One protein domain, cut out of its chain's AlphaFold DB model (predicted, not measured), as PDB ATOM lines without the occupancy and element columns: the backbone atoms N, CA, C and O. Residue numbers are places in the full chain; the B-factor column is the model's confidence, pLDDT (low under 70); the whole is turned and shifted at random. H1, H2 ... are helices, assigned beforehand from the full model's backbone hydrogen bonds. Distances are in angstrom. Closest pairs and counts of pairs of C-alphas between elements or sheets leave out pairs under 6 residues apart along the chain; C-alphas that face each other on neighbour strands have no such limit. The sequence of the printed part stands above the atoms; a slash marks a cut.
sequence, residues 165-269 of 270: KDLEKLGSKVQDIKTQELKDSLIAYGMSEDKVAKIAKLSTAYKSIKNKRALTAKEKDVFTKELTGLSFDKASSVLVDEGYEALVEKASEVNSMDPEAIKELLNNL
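This is residues 165 to 269 of the 270 residues of an uncharacterized protein of Deltaproteobacteria bacterium (UniProt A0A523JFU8). A long helix, H1, runs as an arm into a compact body of shorter helices; H2 folds back from its far end to make a V with it, and H3, H4, H5 and H6 follow as crossed helices, with H6 coming back near the last turns of H1. Residues 165 to 174, at the beginning of H1, stick out from the body, and so do residues 208 to 214, at the turn from H2 to H3. The printed part has 105 residues with six named helices, H1 to H6 in order along the chain, and no named strand; its class is all helix. The whole is compact, with a radius of gyration of the C-alphas of 14.5 A and spans of 47 by 33 by 19 A.

H1 is residues 165 to 188, 34.4 A from first to last C-alpha; it begins with C-alpha 165 at (-6.486, 10.653, 15.789) and ends with C-alpha 188 at (-30.113, 33.794, 25.263). H2, residues 193 to 210, is 25.3 A long. H3 is residues 217 to 228, 16.0 A long, and H4 is residues 232 to 241. H5 is residues 244 to 255, 16.2 A long. H6, residues 259 to 267, ends with C-alpha 267 at (-27.077, 23.031, 37.015).

H1 and H2 touch, the C-alphas of Lys 183 and Val 196 being closest at 5.8 A, at a steep tilt of 48 degrees, opposite ways. H2 and H3 form a helical hairpin, only just at a steep tilt with 37 degrees; residues 199 to 206 of H2 touch residues 223 to 227 of H3, with the closest C-alphas, Ile 199 and Leu 227, 6.7 A apart. H3 touches H4, closest at the C-alphas of Asp 221 and Phe 232, 4.6 A, at a steep tilt of 68 degrees, only just short of about perpendicular. With residues 227 to 228 alone H3 touches H5, about perpendicular at 79 degrees; the closest C-alphas are those of Thr 228 and Ala 251, 4.5 A. H4 and H5 form a second helical hairpin, closest at the C-alphas of Leu 239 and Leu 247, 5.7 A, only just at a steep tilt with 38 degrees. H5 touches H6 with residues 248 to 252 alone, closest at the C-alphas of Ser 252 and Pro 259, 5.1 A, at a steep tilt of 65 degrees. H6 is close to H1 but not clearly touching it: the closest C-alphas, Leu 186 and Ala 261, are 6.3 A apart. H2 and H6 are apart. In H1, H2, H3, H4, H5 and H6 every O i to N i+4 pair is within hydrogen-bond range.

The C-alphas farthest apart, those of Lys 165 and Asp 241, are 48.0 A from each other. The body without the stretches that stand free spans 36 by 29 by 18 A. The printed part has no cut and no long link. The mean pLDDT of the printed part is 83.9; residues 165 to 168, 171 and 211 are under 70.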
ATOM      1  N   LYS A 165      -6.361   9.239  16.187       59.41
ATOM      2  CA  LYS A 165      -6.486  10.653  15.789       59.41
ATOM      3  C   LYS A 165      -7.924  11.017  15.420       59.41
ATOM      4  O   LYS A 165      -8.366  12.129  15.714       59.41
ATOM      5  N   ASP A 166      -8.664  10.093  14.815       63.50
ATOM      6  CA  ASP A 166     -10.067  10.313  14.464       63.50
ATOM      7  C   ASP A 166     -10.960  10.402  15.703       63.50
ATOM      8  O   ASP A 166     -11.823  11.278  15.773       63.50
ATOM      9  N   LEU A 167     -10.719   9.578  16.726       66.69
ATOM     10  CA  LEU A 167     -11.446   9.670  17.995       66.69
ATOM     11  C   LEU A 167     -11.113  10.928  18.787       66.69
ATOM     12  O   LEU A 167     -12.021  11.540  19.341       66.69
ATOM     13  N   GLU A 168      -9.847  11.346  18.825       67.81
ATOM     14  CA  GLU A 168      -9.468  12.614  19.455       67.81
ATOM     15  C   GLU A 168     -10.163  13.797  18.771       67.81
ATOM     16  O   GLU A 168     -10.720  14.667  19.443       67.81
ATOM     17  N   LYS A 169     -10.207  13.792  17.434       72.75
ATOM     18  CA  LYS A 169     -10.899  14.805  16.629       72.75
ATOM     19  C   LYS A 169     -12.416  14.782  16.829       72.75
ATOM     20  O   LYS A 169     -13.046  15.836  16.908       72.75
ATOM     21  N   LEU A 170     -13.030  13.604  16.899       70.62
ATOM     22  CA  LEU A 170     -14.460  13.478  17.189       70.62
ATOM     23  C   LEU A 170     -14.768  13.914  18.622       70.62
ATOM     24  O   LEU A 170     -15.714  14.664  18.845       70.62
ATOM     25  N   GLY A 171     -13.943  13.511  19.585       69.00
ATOM     26  CA  GLY A 171     -14.057  13.904  20.985       69.00
ATOM     27  C   GLY A 171     -13.958  15.417  21.167       69.00
ATOM     28  O   GLY A 171     -14.804  16.002  21.848       69.00
ATOM     29  N   SER A 172     -12.996  16.072  20.503       73.12
ATOM     30  CA  SER A 172     -12.888  17.534  20.520       73.12
ATOM     31  C   SER A 172     -14.127  18.192  19.917       73.12
ATOM     32  O   SER A 172     -14.658  19.134  20.494       73.12
ATOM     33  N   LYS A 173     -14.663  17.649  18.817       75.12
ATOM     34  CA  LYS A 173     -15.898  18.154  18.204       75.12
ATOM     35  C   LYS A 173     -17.113  18.004  19.118       75.12
ATOM     36  O   LYS A 173     -17.857  18.964  19.269       75.12
ATOM     37  N   VAL A 174     -17.307  16.857  19.778       74.88
ATOM     38  CA  VAL A 174     -18.386  16.677  20.777       74.88
ATOM     39  C   VAL A 174     -18.264  17.708  21.898       74.88
ATOM     40  O   VAL A 174     -19.260  18.287  22.334       74.88
ATOM     41  N   GLN A 175     -17.043  17.966  22.357       71.00
ATOM     42  CA  GLN A 175     -16.780  18.955  23.394       71.00
ATOM     43  C   GLN A 175     -17.058  20.388  22.922       71.00
ATOM     44  O   GLN A 175     -17.630  21.171  23.686       71.00
ATOM     45  N   ASP A 176     -16.716  20.718  21.677       76.75
ATOM     46  CA  ASP A 176     -17.024  22.005  21.052       76.75
ATOM     47  C   ASP A 176     -18.536  22.209  20.913       76.75
ATOM     48  O   ASP A 176     -19.033  23.286  21.225       76.75
ATOM     49  N   ILE A 177     -19.281  21.164  20.543       75.31
ATOM     50  CA  ILE A 177     -20.749  21.193  20.444       75.31
ATOM     51  C   ILE A 177     -21.371  21.480  21.806       75.31
ATOM     52  O   ILE A 177     -22.129  22.434  21.938       75.31
ATOM     53  N   LYS A 178     -21.000  20.718  22.844       74.31
ATOM     54  CA  LYS A 178     -21.495  20.948  24.214       74.31
ATOM     55  C   LYS A 178     -21.123  22.342  24.725       74.31
ATOM     56  O   LYS A 178     -21.894  22.982  25.433       74.31
ATOM     57  N   THR A 179     -19.933  22.815  24.362       78.12
ATOM     58  CA  THR A 179     -19.471  24.169  24.680       78.12
ATOM     59  C   THR A 179     -20.312  25.225  23.965       78.12
ATOM     60  O   THR A 179     -20.613  26.253  24.566       78.12
ATOM     61  N   GLN A 180     -20.699  24.990  22.711       79.88
ATOM     62  CA  GLN A 180     -21.527  25.905  21.935       79.88
ATOM     63  C   GLN A 180     -22.984  25.911  22.405       79.88
ATOM     64  O   GLN A 180     -23.529  26.987  22.595       79.88
ATOM     65  N   GLU A 181     -23.576  24.755  22.711       79.31
ATOM     66  CA  GLU A 181     -24.928  24.663  23.287       79.31
ATOM     67  C   GLU A 181     -25.025  25.427  24.615       79.31
ATOM     68  O   GLU A 181     -25.936  26.230  24.816       79.31
ATOM     69  N   LEU A 182     -24.028  25.251  25.493       79.06
ATOM     70  CA  LEU A 182     -23.925  26.034  26.723       79.06
ATOM     71  C   LEU A 182     -23.785  27.528  26.418       79.06
ATOM     72  O   LEU A 182     -24.367  28.355  27.117       79.06
ATOM     73  N   LYS A 183     -23.007  27.893  25.389       81.38
ATOM     74  CA  LYS A 183     -22.842  29.297  25.024       81.38
ATOM     75  C   LYS A 183     -24.148  29.923  24.565       81.38
ATOM     76  O   LYS A 183     -24.507  30.983  25.067       81.38
ATOM     77  N   ASP A 184     -24.832  29.270  23.637       82.69
ATOM     78  CA  ASP A 184     -26.055  29.772  23.023       82.69
ATOM     79  C   ASP A 184     -27.155  29.948  24.075       82.69
ATOM     80  O   ASP A 184     -27.812  30.989  24.096       82.69
ATOM     81  N   SER A 185     -27.281  28.997  25.011       80.12
ATOM     82  CA  SER A 185     -28.198  29.129  26.148       80.12
ATOM     83  C   SER A 185     -27.867  30.357  27.007       80.12
ATOM     84  O   SER A 185     -28.704  31.237  27.202       80.12
ATOM     85  N   LEU A 186     -26.617  30.500  27.454       80.50
ATOM     86  CA  LEU A 186     -26.219  31.619  28.316       80.50
ATOM     87  C   LEU A 186     -26.336  32.985  27.616       80.50
ATOM     88  O   LEU A 186     -26.685  33.976  28.260       80.50
ATOM     89  N   ILE A 187     -26.071  33.049  26.306       83.62
ATOM     90  CA  ILE A 187     -26.291  34.253  25.490       83.62
ATOM     91  C   ILE A 187     -27.785  34.582  25.411       83.62
ATOM     92  O   ILE A 187     -28.143  35.756  25.515       83.62
ATOM     93  N   ALA A 188     -28.664  33.581  25.281       80.56
ATOM     94  CA  ALA A 188     -30.113  33.794  25.263       80.56
ATOM     95  C   ALA A 188     -30.625  34.451  26.559       80.56
ATOM     96  O   ALA A 188     -31.568  35.240  26.515       80.56
ATOM     97  N   TYR A 189     -29.948  34.220  27.687       81.19
ATOM     98  CA  TYR A 189     -30.203  34.905  28.957       81.19
ATOM     99  C   TYR A 189     -29.522  36.280  29.108       81.19
ATOM    100  O   TYR A 189     -29.518  36.868  30.190       81.19
ATOM    101  N   GLY A 190     -28.935  36.819  28.037       75.81
ATOM    102  CA  GLY A 190     -28.340  38.156  28.018       75.81
ATOM    103  C   GLY A 190     -26.887  38.220  28.491       75.81
ATOM    104  O   GLY A 190     -26.374  39.310  28.750       75.81
ATOM    105  N   MET A 191     -26.190  37.084  28.601       80.31
ATOM    106  CA  MET A 191     -24.768  37.082  28.934       80.31
ATOM    107  C   MET A 191     -23.918  37.528  27.739       80.31
ATOM    108  O   MET A 191     -24.119  37.091  26.609       80.31
ATOM    109  N   SER A 192     -22.914  38.372  27.989       84.06
ATOM    110  CA  SER A 192     -21.975  38.798  26.947       84.06
ATOM    111  C   SER A 192     -21.155  37.614  26.432       84.06
ATOM    112  O   SER A 192     -20.580  36.882  27.246       84.06
ATOM    113  N   GLU A 193     -21.003  37.500  25.115       83.12
ATOM    114  CA  GLU A 193     -20.269  36.420  24.442       83.12
ATOM    115  C   GLU A 193     -18.868  36.169  25.037       83.12
ATOM    116  O   GLU A 193     -18.501  35.022  25.298       83.12
ATOM    117  N   ASP A 194     -18.121  37.229  25.372       84.00
ATOM    118  CA  ASP A 194     -16.790  37.131  25.988       84.00
ATOM    119  C   ASP A 194     -16.807  36.401  27.342       84.00
ATOM    120  O   ASP A 194     -15.965  35.539  27.626       84.00
ATOM    121  N   LYS A 195     -17.784  36.734  28.192       80.25
ATOM    122  CA  LYS A 195     -17.946  36.136  29.523       80.25
ATOM    123  C   LYS A 195     -18.385  34.682  29.411       80.25
ATOM    124  O   LYS A 195     -17.800  33.819  30.065       80.25
ATOM    125  N   VAL A 196     -19.332  34.400  28.518       83.56
ATOM    126  CA  VAL A 196     -19.770  33.037  28.211       83.56
ATOM    127  C   VAL A 196     -18.600  32.185  27.714       83.56
ATOM    128  O   VAL A 196     -18.375  31.084  28.212       83.56
ATOM    129  N   ALA A 197     -17.798  32.694  26.775       83.56
ATOM    130  CA  ALA A 197     -16.651  31.974  26.234       83.56
ATOM    131  C   ALA A 197     -15.614  31.638  27.315       83.56
ATOM    132  O   ALA A 197     -15.030  30.549  27.303       83.56
ATOM    133  N   LYS A 198     -15.397  32.550  28.270       84.31
ATOM    134  CA  LYS A 198     -14.509  32.326  29.415       84.31
ATOM    135  C   LYS A 198     -15.060  31.256  30.359       84.31
ATOM    136  O   LYS A 198     -14.328  30.331  30.716       84.31
ATOM    137  N   ILE A 199     -16.342  31.345  30.712       83.50
ATOM    138  CA  ILE A 199     -17.024  30.380  31.584       83.50
ATOM    139  C   ILE A 199     -17.042  28.991  30.947       83.50
ATOM    140  O   ILE A 199     -16.708  28.015  31.616       83.50
ATOM    141  N   ALA A 200     -17.352  28.880  29.658       80.44
ATOM    142  CA  ALA A 200     -17.402  27.594  28.976       80.44
ATOM    143  C   ALA A 200     -16.019  26.919  28.925       80.44
ATOM    144  O   ALA A 200     -15.892  25.744  29.260       80.44
ATOM    145  N   LYS A 201     -14.947  27.675  28.636       81.75
ATOM    146  CA  LYS A 201     -13.565  27.158  28.714       81.75
ATOM    147  C   LYS A 201     -13.207  26.672  30.120       81.75
ATOM    148  O   LYS A 201     -12.644  25.586  30.269       81.75
ATOM    149  N   LEU A 202     -13.537  27.456  31.148       83.19
ATOM    150  CA  LEU A 202     -13.288  27.095  32.546       83.19
ATOM    151  C   LEU A 202     -14.067  25.847  32.961       83.19
ATOM    152  O   LEU A 202     -13.519  24.976  33.626       83.19
ATOM    153  N   SER A 203     -15.316  25.738  32.525       81.12
ATOM    154  CA  SER A 203     -16.208  24.605  32.777       81.12
ATOM    155  C   SER A 203     -15.675  23.314  32.171       81.12
ATOM    156  O   SER A 203     -15.639  22.268  32.819       81.12
ATOM    157  N   THR A 204     -15.189  23.399  30.939       76.31
ATOM    158  CA  THR A 204     -14.571  22.283  30.231       76.31
ATOM    159  C   THR A 204     -13.270  21.841  30.907       76.31
ATOM    160  O   THR A 204     -13.083  20.651  31.181       76.31
ATOM    161  N   ALA A 205     -12.402  22.791  31.274       78.56
ATOM    162  CA  ALA A 205     -11.185  22.506  32.035       78.56
ATOM    163  C   ALA A 205     -11.502  21.882  33.406       78.56
ATOM    164  O   ALA A 205     -10.878  20.897  33.803       78.56
ATOM    165  N   TYR A 206     -12.519  22.399  34.099       81.06
ATOM    166  CA  TYR A 206     -13.007  21.875  35.372       81.06
ATOM    167  C   TYR A 206     -13.457  20.415  35.248       81.06
ATOM    168  O   TYR A 206     -12.985  19.568  36.007       81.06
ATOM    169  N   LYS A 207     -14.302  20.094  34.257       75.81
ATOM    170  CA  LYS A 207     -14.766  18.718  33.999       75.81
ATOM    171  C   LYS A 207     -13.598  17.767  33.707       75.81
ATOM    172  O   LYS A 207     -13.590  16.647  34.209       75.81
ATOM    173  N   SER A 208     -12.572  18.215  32.977       73.00
ATOM    174  CA  SER A 208     -11.389  17.384  32.724       73.00
ATOM    175  C   SER A 208     -10.517  17.166  33.965       73.00
ATOM    176  O   SER A 208      -9.931  16.090  34.103       73.00
ATOM    177  N   ILE A 209     -10.371  18.171  34.834       75.88
ATOM    178  CA  ILE A 209      -9.502  18.077  36.016       75.88
ATOM    179  C   ILE A 209     -10.191  17.285  37.128       75.88
ATOM    180  O   ILE A 209      -9.542  16.425  37.723       75.88
ATOM    181  N   LYS A 210     -11.493  17.519  37.373       73.00
ATOM    182  CA  LYS A 210     -12.247  16.902  38.481       73.00
ATOM    183  C   LYS A 210     -12.214  15.371  38.444       73.00
ATOM    184  O   LYS A 210     -12.151  14.739  39.491       73.00
ATOM    185  N   ASN A 211     -12.183  14.792  37.242       69.25
ATOM    186  CA  ASN A 211     -12.133  13.342  37.038       69.25
ATOM    187  C   ASN A 211     -10.740  12.741  37.294       69.25
ATOM    188  O   ASN A 211     -10.622  11.536  37.485       69.25
ATOM    189  N   LYS A 212      -9.679  13.560  37.279       74.81
ATOM    190  CA  LYS A 212      -8.285  13.112  37.445       74.81
ATOM    191  C   LYS A 212      -7.740  13.395  38.842       74.81
ATOM    192  O   LYS A 212      -6.948  12.615  39.359       74.81
ATOM    193  N   ARG A 213      -8.117  14.527  39.444       83.50
ATOM    194  CA  ARG A 213      -7.683  14.930  40.788       83.50
ATOM    195  C   ARG A 213      -8.636  15.936  41.424       83.50
ATOM    196  O   ARG A 213      -9.374  16.645  40.745       83.50
ATOM    197  N   ALA A 214      -8.516  16.083  42.739       79.94
ATOM    198  CA  ALA A 214      -9.142  17.188  43.448       79.94
ATOM    199  C   ALA A 214      -8.544  18.545  43.027       79.94
ATOM    200  O   ALA A 214      -7.349  18.673  42.728       79.94
ATOM    201  N   LEU A 215      -9.389  19.575  43.050       82.00
ATOM    202  CA  LEU A 215      -8.966  20.954  42.834       82.00
ATOM    203  C   LEU A 215      -8.251  21.520  44.054       82.00
ATOM    204  O   LEU A 215      -8.673  21.325  45.198       82.00
ATOM    205  N   THR A 216      -7.208  22.294  43.786       88.75
ATOM    206  CA  THR A 216      -6.541  23.128  44.783       88.75
ATOM    207  C   THR A 216      -7.470  24.254  45.243       88.75
ATOM    208  O   THR A 216      -8.396  24.649  44.534       88.75
ATOM    209  N   ALA A 217      -7.213  24.815  46.428       88.12
ATOM    210  CA  ALA A 217      -8.006  25.930  46.956       88.12
ATOM    211  C   ALA A 217      -8.045  27.131  45.992       88.12
ATOM    212  O   ALA A 217      -9.099  27.721  45.779       88.12
ATOM    213  N   LYS A 218      -6.913  27.435  45.344       89.38
ATOM    214  CA  LYS A 218      -6.815  28.508  44.348       89.38
ATOM    215  C   LYS A 218      -7.675  28.233  43.114       89.38
ATOM    216  O   LYS A 218      -8.334  29.140  42.623       89.38
ATOM    217  N   GLU A 219      -7.672  26.999  42.613       87.19
ATOM    218  CA  GLU A 219      -8.500  26.615  41.462       87.19
ATOM    219  C   GLU A 219      -9.992  26.708  41.788       87.19
ATOM    220  O   GLU A 219     -10.754  27.205  40.964       87.19
ATOM    221  N   LYS A 220     -10.396  26.292  42.996       87.62
ATOM    222  CA  LYS A 220     -11.780  26.439  43.465       87.62
ATOM    223  C   LYS A 220     -12.197  27.904  43.519       87.62
ATOM    224  O   LYS A 220     -13.241  28.244  42.984       87.62
ATOM    225  N   ASP A 221     -11.370  28.765  44.106       90.75
ATOM    226  CA  ASP A 221     -11.688  30.187  44.230       90.75
ATOM    227  C   ASP A 221     -11.805  30.882  42.872       90.75
ATOM    228  O   ASP A 221     -12.793  31.565  42.617       90.75
ATOM    229  N   VAL A 222     -10.853  30.644  41.961       89.75
ATOM    230  CA  VAL A 222     -10.912  31.194  40.597       89.75
ATOM    231  C   VAL A 222     -12.161  30.703  39.872       89.75
ATOM    232  O   VAL A 222     -12.892  31.512  39.309       89.75
ATOM    233  N   PHE A 223     -12.430  29.398  39.905       87.44
ATOM    234  CA  PHE A 223     -13.586  28.829  39.222       87.44
ATOM    235  C   PHE A 223     -14.903  29.386  39.776       87.44
ATOM    236  O   PHE A 223     -15.731  29.887  39.018       87.44
ATOM    237  N   THR A 224     -15.080  29.370  41.099       90.44
ATOM    238  CA  THR A 224     -16.298  29.866  41.746       90.44
ATOM    239  C   THR A 224     -16.498  31.359  41.531       90.44
ATOM    240  O   THR A 224     -17.630  31.784  41.302       90.44
ATOM    241  N   LYS A 225     -15.422  32.150  41.530       91.44
ATOM    242  CA  LYS A 225     -15.497  33.593  41.293       91.44
ATOM    243  C   LYS A 225     -15.879  33.936  39.864       91.44
ATOM    244  O   LYS A 225     -16.659  34.855  39.659       91.44
ATOM    245  N   GLU A 226     -15.366  33.211  38.879       87.12
ATOM    246  CA  GLU A 226     -15.758  33.425  37.481       87.12
ATOM    247  C   GLU A 226     -17.213  33.017  37.226       87.12
ATOM    248  O   GLU A 226     -17.875  33.601  36.373       87.12
ATOM    249  N   LEU A 227     -17.717  32.052  37.998       86.94
ATOM    250  CA  LEU A 227     -19.070  31.531  37.861       86.94
ATOM    251  C   LEU A 227     -20.120  32.380  38.586       86.94
ATOM    252  O   LEU A 227     -21.132  32.770  38.016       86.94
ATOM    253  N   THR A 228     -19.871  32.679  39.857       90.19
ATOM    254  CA  THR A 228     -20.841  33.313  40.764       90.19
ATOM    255  C   THR A 228     -20.488  34.759  41.095       90.19
ATOM    256  O   THR A 228     -21.256  35.443  41.757       90.19
ATOM    257  N   GLY A 229     -19.302  35.229  40.702       91.12
ATOM    258  CA  GLY A 229     -18.764  36.517  41.144       91.12
ATOM    259  C   GLY A 229     -18.252  36.520  42.593       91.12
ATOM    260  O   GLY A 229     -17.632  37.493  43.027       91.12
ATOM    261  N   LEU A 230     -18.456  35.433  43.346       93.81
ATOM    262  CA  LEU A 230     -18.098  35.301  44.758       93.81
ATOM    263  C   LEU A 230     -16.842  34.442  44.943       93.81
ATOM    264  O   LEU A 230     -16.598  33.499  44.196       93.81
ATOM    265  N   SER A 231     -16.054  34.727  45.982       95.06
ATOM    266  CA  SER A 231     -14.984  33.814  46.408       95.06
ATOM    267  C   SER A 231     -15.566  32.476  46.866       95.06
ATOM    268  O   SER A 231     -16.683  32.442  47.391       95.06
ATOM    269  N   PHE A 232     -14.789  31.398  46.755       93.06
ATOM    270  CA  PHE A 232     -15.226  30.047  47.124       93.06
ATOM    271  C   PHE A 232     -15.804  30.003  48.542       93.06
ATOM    272  O   PHE A 232     -16.932  29.565  48.726       93.06
ATOM    273  N   ASP A 233     -15.097  30.565  49.526       93.75
ATOM    274  CA  ASP A 233     -15.547  30.550  50.924       93.75
ATOM    275  C   ASP A 233     -16.889  31.272  51.132       93.75
ATOM    276  O   ASP A 233     -17.714  30.840  51.938       93.75
ATOM    277  N   LYS A 234     -17.138  32.352  50.378       94.12
ATOM    278  CA  LYS A 234     -18.393  33.110  50.460       94.12
ATOM    279  C   LYS A 234     -19.528  32.339  49.806       94.12
ATOM    280  O   LYS A 234     -20.565  32.169  50.430       94.12
ATOM    281  N   ALA A 235     -19.319  31.845  48.587       93.50
ATOM    282  CA  ALA A 235     -20.309  31.029  47.892       93.50
ATOM    283  C   ALA A 235     -20.660  29.768  48.698       93.50
ATOM    284  O   ALA A 235     -21.829  29.410  48.813       93.50
ATOM    285  N   SER A 236     -19.659  29.128  49.310       91.31
ATOM    286  CA  SER A 236     -19.867  27.966  50.169       91.31
ATOM    287  C   SER A 236     -20.635  28.292  51.443       91.31
ATOM    288  O   SER A 236     -21.518  27.521  51.804       91.31
ATOM    289  N   SER A 237     -20.341  29.411  52.111       94.31
ATOM    290  CA  SER A 237     -21.118  29.846  53.279       94.31
ATOM    291  C   SER A 237     -22.564  30.147  52.896       94.31
ATOM    292  O   SER A 237     -23.463  29.595  53.512       94.31
ATOM    293  N   VAL A 238     -22.804  30.897  51.815       94.69
ATOM    294  CA  VAL A 238     -24.169  31.181  51.341       94.69
ATOM    295  C   VAL A 238     -24.923  29.888  51.027       94.69
ATOM    296  O   VAL A 238     -26.042  29.710  51.498       94.69
ATOM    297  N   LEU A 239     -24.308  28.944  50.304       91.88
ATOM    298  CA  LEU A 239     -24.973  27.680  49.974       91.88
ATOM    299  C   LEU A 239     -25.333  26.862  51.221       91.88
ATOM    300  O   LEU A 239     -26.387  26.235  51.257       91.88
ATOM    301  N   VAL A 240     -24.444  26.821  52.216       91.44
ATOM    302  CA  VAL A 240     -24.622  26.001  53.424       91.44
ATOM    303  C   VAL A 240     -25.572  26.655  54.423       91.44
ATOM    304  O   VAL A 240     -26.362  25.951  55.049       91.44
ATOM    305  N   ASP A 241     -25.478  27.971  54.593       94.56
ATOM    306  CA  ASP A 241     -26.186  28.706  55.638       94.56
ATOM    307  C   ASP A 241     -27.555  29.225  55.153       94.56
ATOM    308  O   ASP A 241     -28.508  29.245  55.931       94.56
ATOM    309  N   GLU A 242     -27.669  29.612  53.877       94.00
ATOM    310  CA  GLU A 242     -28.864  30.253  53.298       94.00
ATOM    311  C   GLU A 242     -29.521  29.417  52.182       94.00
ATOM    312  O   GLU A 242     -30.710  29.574  51.906       94.00
ATOM    313  N   GLY A 243     -28.780  28.490  51.573       93.62
ATOM    314  CA  GLY A 243     -29.293  27.548  50.578       93.62
ATOM    315  C   GLY A 243     -28.998  27.930  49.125       93.62
ATOM    316  O   GLY A 243     -28.356  28.934  48.818       93.62
ATOM    317  N   TYR A 244     -29.455  27.074  48.208       93.06
ATOM    318  CA  TYR A 244     -29.156  27.181  46.776       93.06
ATOM    319  C   TYR A 244     -29.769  28.423  46.121       93.06
ATOM    320  O   TYR A 244     -29.068  29.143  45.419       93.06
ATOM    321  N   GLU A 245     -31.039  28.720  46.397       95.56
ATOM    322  CA  GLU A 245     -31.723  29.885  45.812       95.56
ATOM    323  C   GLU A 245     -31.072  31.209  46.261       95.56
ATOM    324  O   GLU A 245     -30.893  32.113  45.450       95.56
ATOM    325  N   ALA A 246     -30.591  31.292  47.507       96.12
ATOM    326  CA  ALA A 246     -29.845  32.455  47.992       96.12
ATOM    327  C   ALA A 246     -28.481  32.617  47.295       96.12
ATOM    328  O   ALA A 246     -28.028  33.736  47.045       96.12
ATOM    329  N   LEU A 247     -27.809  31.507  46.961       94.94
ATOM    330  CA  LEU A 247     -26.590  31.547  46.152       94.94
ATOM    331  C   LEU A 247     -26.887  32.053  44.738       94.94
ATOM    332  O   LEU A 247     -26.130  32.879  44.234       94.94
ATOM    333  N   VAL A 248     -27.971  31.571  44.122       95.25
ATOM    334  CA  VAL A 248     -28.417  31.997  42.789       95.25
ATOM    335  C   VAL A 248     -28.713  33.496  42.776       95.25
ATOM    336  O   VAL A 248     -28.187  34.201  41.920       95.25
ATOM    337  N   GLU A 249     -29.475  33.996  43.750       95.81
ATOM    338  CA  GLU A 249     -29.824  35.416  43.872       95.81
ATOM    339  C   GLU A 249     -28.573  36.294  44.016       95.81
ATOM    340  O   GLU A 249     -28.346  37.193  43.207       95.81
ATOM    341  N   LYS A 250     -27.672  35.967  44.952       95.25
ATOM    342  CA  LYS A 250     -26.426  36.734  45.141       95.25
ATOM    343  C   LYS A 250     -25.503  36.671  43.929       95.25
ATOM    344  O   LYS A 250     -24.837  37.652  43.599       95.25
ATOM    345  N   ALA A 251     -25.423  35.521  43.268       93.25
ATOM    346  CA  ALA A 251     -24.625  35.369  42.058       93.25
ATOM    347  C   ALA A 251     -25.221  36.148  40.878       93.25
ATOM    348  O   ALA A 251     -24.465  36.700  40.077       93.25
ATOM    349  N   SER A 252     -26.550  36.226  40.790       93.06
ATOM    350  CA  SER A 252     -27.286  37.057  39.834       93.06
ATOM    351  C   SER A 252     -26.973  38.538  40.042       93.06
ATOM    352  O   SER A 252     -26.533  39.203  39.103       93.06
ATOM    353  N   GLU A 253     -27.059  39.024  41.283       92.75
ATOM    354  CA  GLU A 253     -26.750  40.413  41.630       92.75
ATOM    355  C   GLU A 253     -25.313  40.794  41.249       92.75
ATOM    356  O   GLU A 253     -25.085  41.782  40.545       92.75
ATOM    357  N   VAL A 254     -24.329  39.991  41.670       92.56
ATOM    358  CA  VAL A 254     -22.907  40.290  41.432       92.56
ATOM    359  C   VAL A 254     -22.559  40.224  39.949       92.56
ATOM    360  O   VAL A 254     -21.748  41.014  39.463       92.56
ATOM    361  N   ASN A 255     -23.155  39.285  39.214       86.56
ATOM    362  CA  ASN A 255     -22.895  39.140  37.791       86.56
ATOM    363  C   ASN A 255     -23.768  40.032  36.904       86.56
ATOM    364  O   ASN A 255     -23.484  40.087  35.705       86.56
ATOM    365  N   SER A 256     -24.775  40.707  37.474       88.31
ATOM    366  CA  SER A 256     -25.821  41.436  36.748       88.31
ATOM    367  C   SER A 256     -26.510  40.549  35.705       88.31
ATOM    368  O   SER A 256     -26.577  40.892  34.527       88.31
ATOM    369  N   MET A 257     -26.951  39.369  36.142       84.06
ATOM    370  CA  MET A 257     -27.550  38.329  35.301       84.06
ATOM    371  C   MET A 257     -28.935  37.961  35.793       84.06
ATOM    372  O   MET A 257     -29.238  38.132  36.965       84.06
ATOM    373  N   ASP A 258     -29.762  37.408  34.912       88.38
ATOM    374  CA  ASP A 258     -31.022  36.821  35.346       88.38
ATOM    375  C   ASP A 258     -30.757  35.629  36.300       88.38
ATOM    376  O   ASP A 258     -29.867  34.814  36.019       88.38
ATOM    377  N   PRO A 259     -31.478  35.511  37.435       90.38
ATOM    378  CA  PRO A 259     -31.356  34.370  38.345       90.38
ATOM    379  C   PRO A 259     -31.484  33.015  37.646       90.38
ATOM    380  O   PRO A 259     -30.748  32.084  37.972       90.38
ATOM    381  N   GLU A 260     -32.340  32.907  36.634       88.75
ATOM    382  CA  GLU A 260     -32.576  31.650  35.936       88.75
ATOM    383  C   GLU A 260     -31.405  31.271  35.024       88.75
ATOM    384  O   GLU A 260     -31.043  30.099  34.933       88.75
ATOM    385  N   ALA A 261     -30.703  32.267  34.479       84.50
ATOM    386  CA  ALA A 261     -29.439  32.075  33.768       84.50
ATOM    387  C   ALA A 261     -28.356  31.482  34.677       84.50
ATOM    388  O   ALA A 261     -27.624  30.566  34.301       84.50
ATOM    389  N   ILE A 262     -28.245  32.020  35.896       88.69
ATOM    390  CA  ILE A 262     -27.303  31.534  36.906       88.69
ATOM    391  C   ILE A 262     -27.681  30.120  37.343       88.69
ATOM    392  O   ILE A 262     -26.803  29.270  37.504       88.69
ATOM    393  N   LYS A 263     -28.974  29.850  37.511       90.06
ATOM    394  CA  LYS A 263     -29.491  28.532  37.873       90.06
ATOM    395  C   LYS A 263     -29.164  27.490  36.811       90.06
ATOM    396  O   LYS A 263     -28.653  26.424  37.150       90.06
ATOM    397  N   GLU A 264     -29.396  27.801  35.539       83.94
ATOM    398  CA  GLU A 264     -29.035  26.919  34.429       83.94
ATOM    399  C   GLU A 264     -27.521  26.703  34.345       83.94
ATOM    400  O   GLU A 264     -27.055  25.569  34.209       83.94
ATOM    401  N   LEU A 265     -26.741  27.773  34.498       83.50
ATOM    402  CA  LEU A 265     -25.286  27.702  34.519       83.50
ATOM    403  C   LEU A 265     -24.773  26.760  35.618       83.50
ATOM    404  O   LEU A 265     -23.918  25.916  35.356       83.50
ATOM    405  N   LEU A 266     -25.284  26.895  36.844       86.00
ATOM    406  CA  LEU A 266     -24.896  26.056  37.978       86.00
ATOM    407  C   LEU A 266     -25.329  24.599  37.771       86.00
ATOM    408  O   LEU A 266     -24.526  23.693  37.993       86.00
ATOM    409  N   ASN A 267     -26.551  24.371  37.285       83.38
ATOM    410  CA  ASN A 267     -27.077  23.031  37.015       83.38
ATOM    411  C   ASN A 267     -26.286  22.290  35.927       83.38
ATOM    412  O   ASN A 267     -26.063  21.094  36.055       83.38
ATOM    413  N   ASN A 268     -25.800  22.980  34.892       72.50
ATOM    414  CA  ASN A 268     -24.998  22.370  33.821       72.50
ATOM    415  C   ASN A 268     -23.576  21.946  34.257       72.50
ATOM    416  O   ASN A 268     -22.842  21.272  33.508       72.50
ATOM    417  N   LEU A 269     -23.141  22.386  35.442       70.38
ATOM    418  CA  LEU A 269     -21.791  22.167  35.969       70.38
ATOM    419  C   LEU A 269     -21.724  21.179  37.126       70.38
ATOM    420  O   LEU A 269     -20.664  20.557  37.303       70.38
TER     421      LEU A 269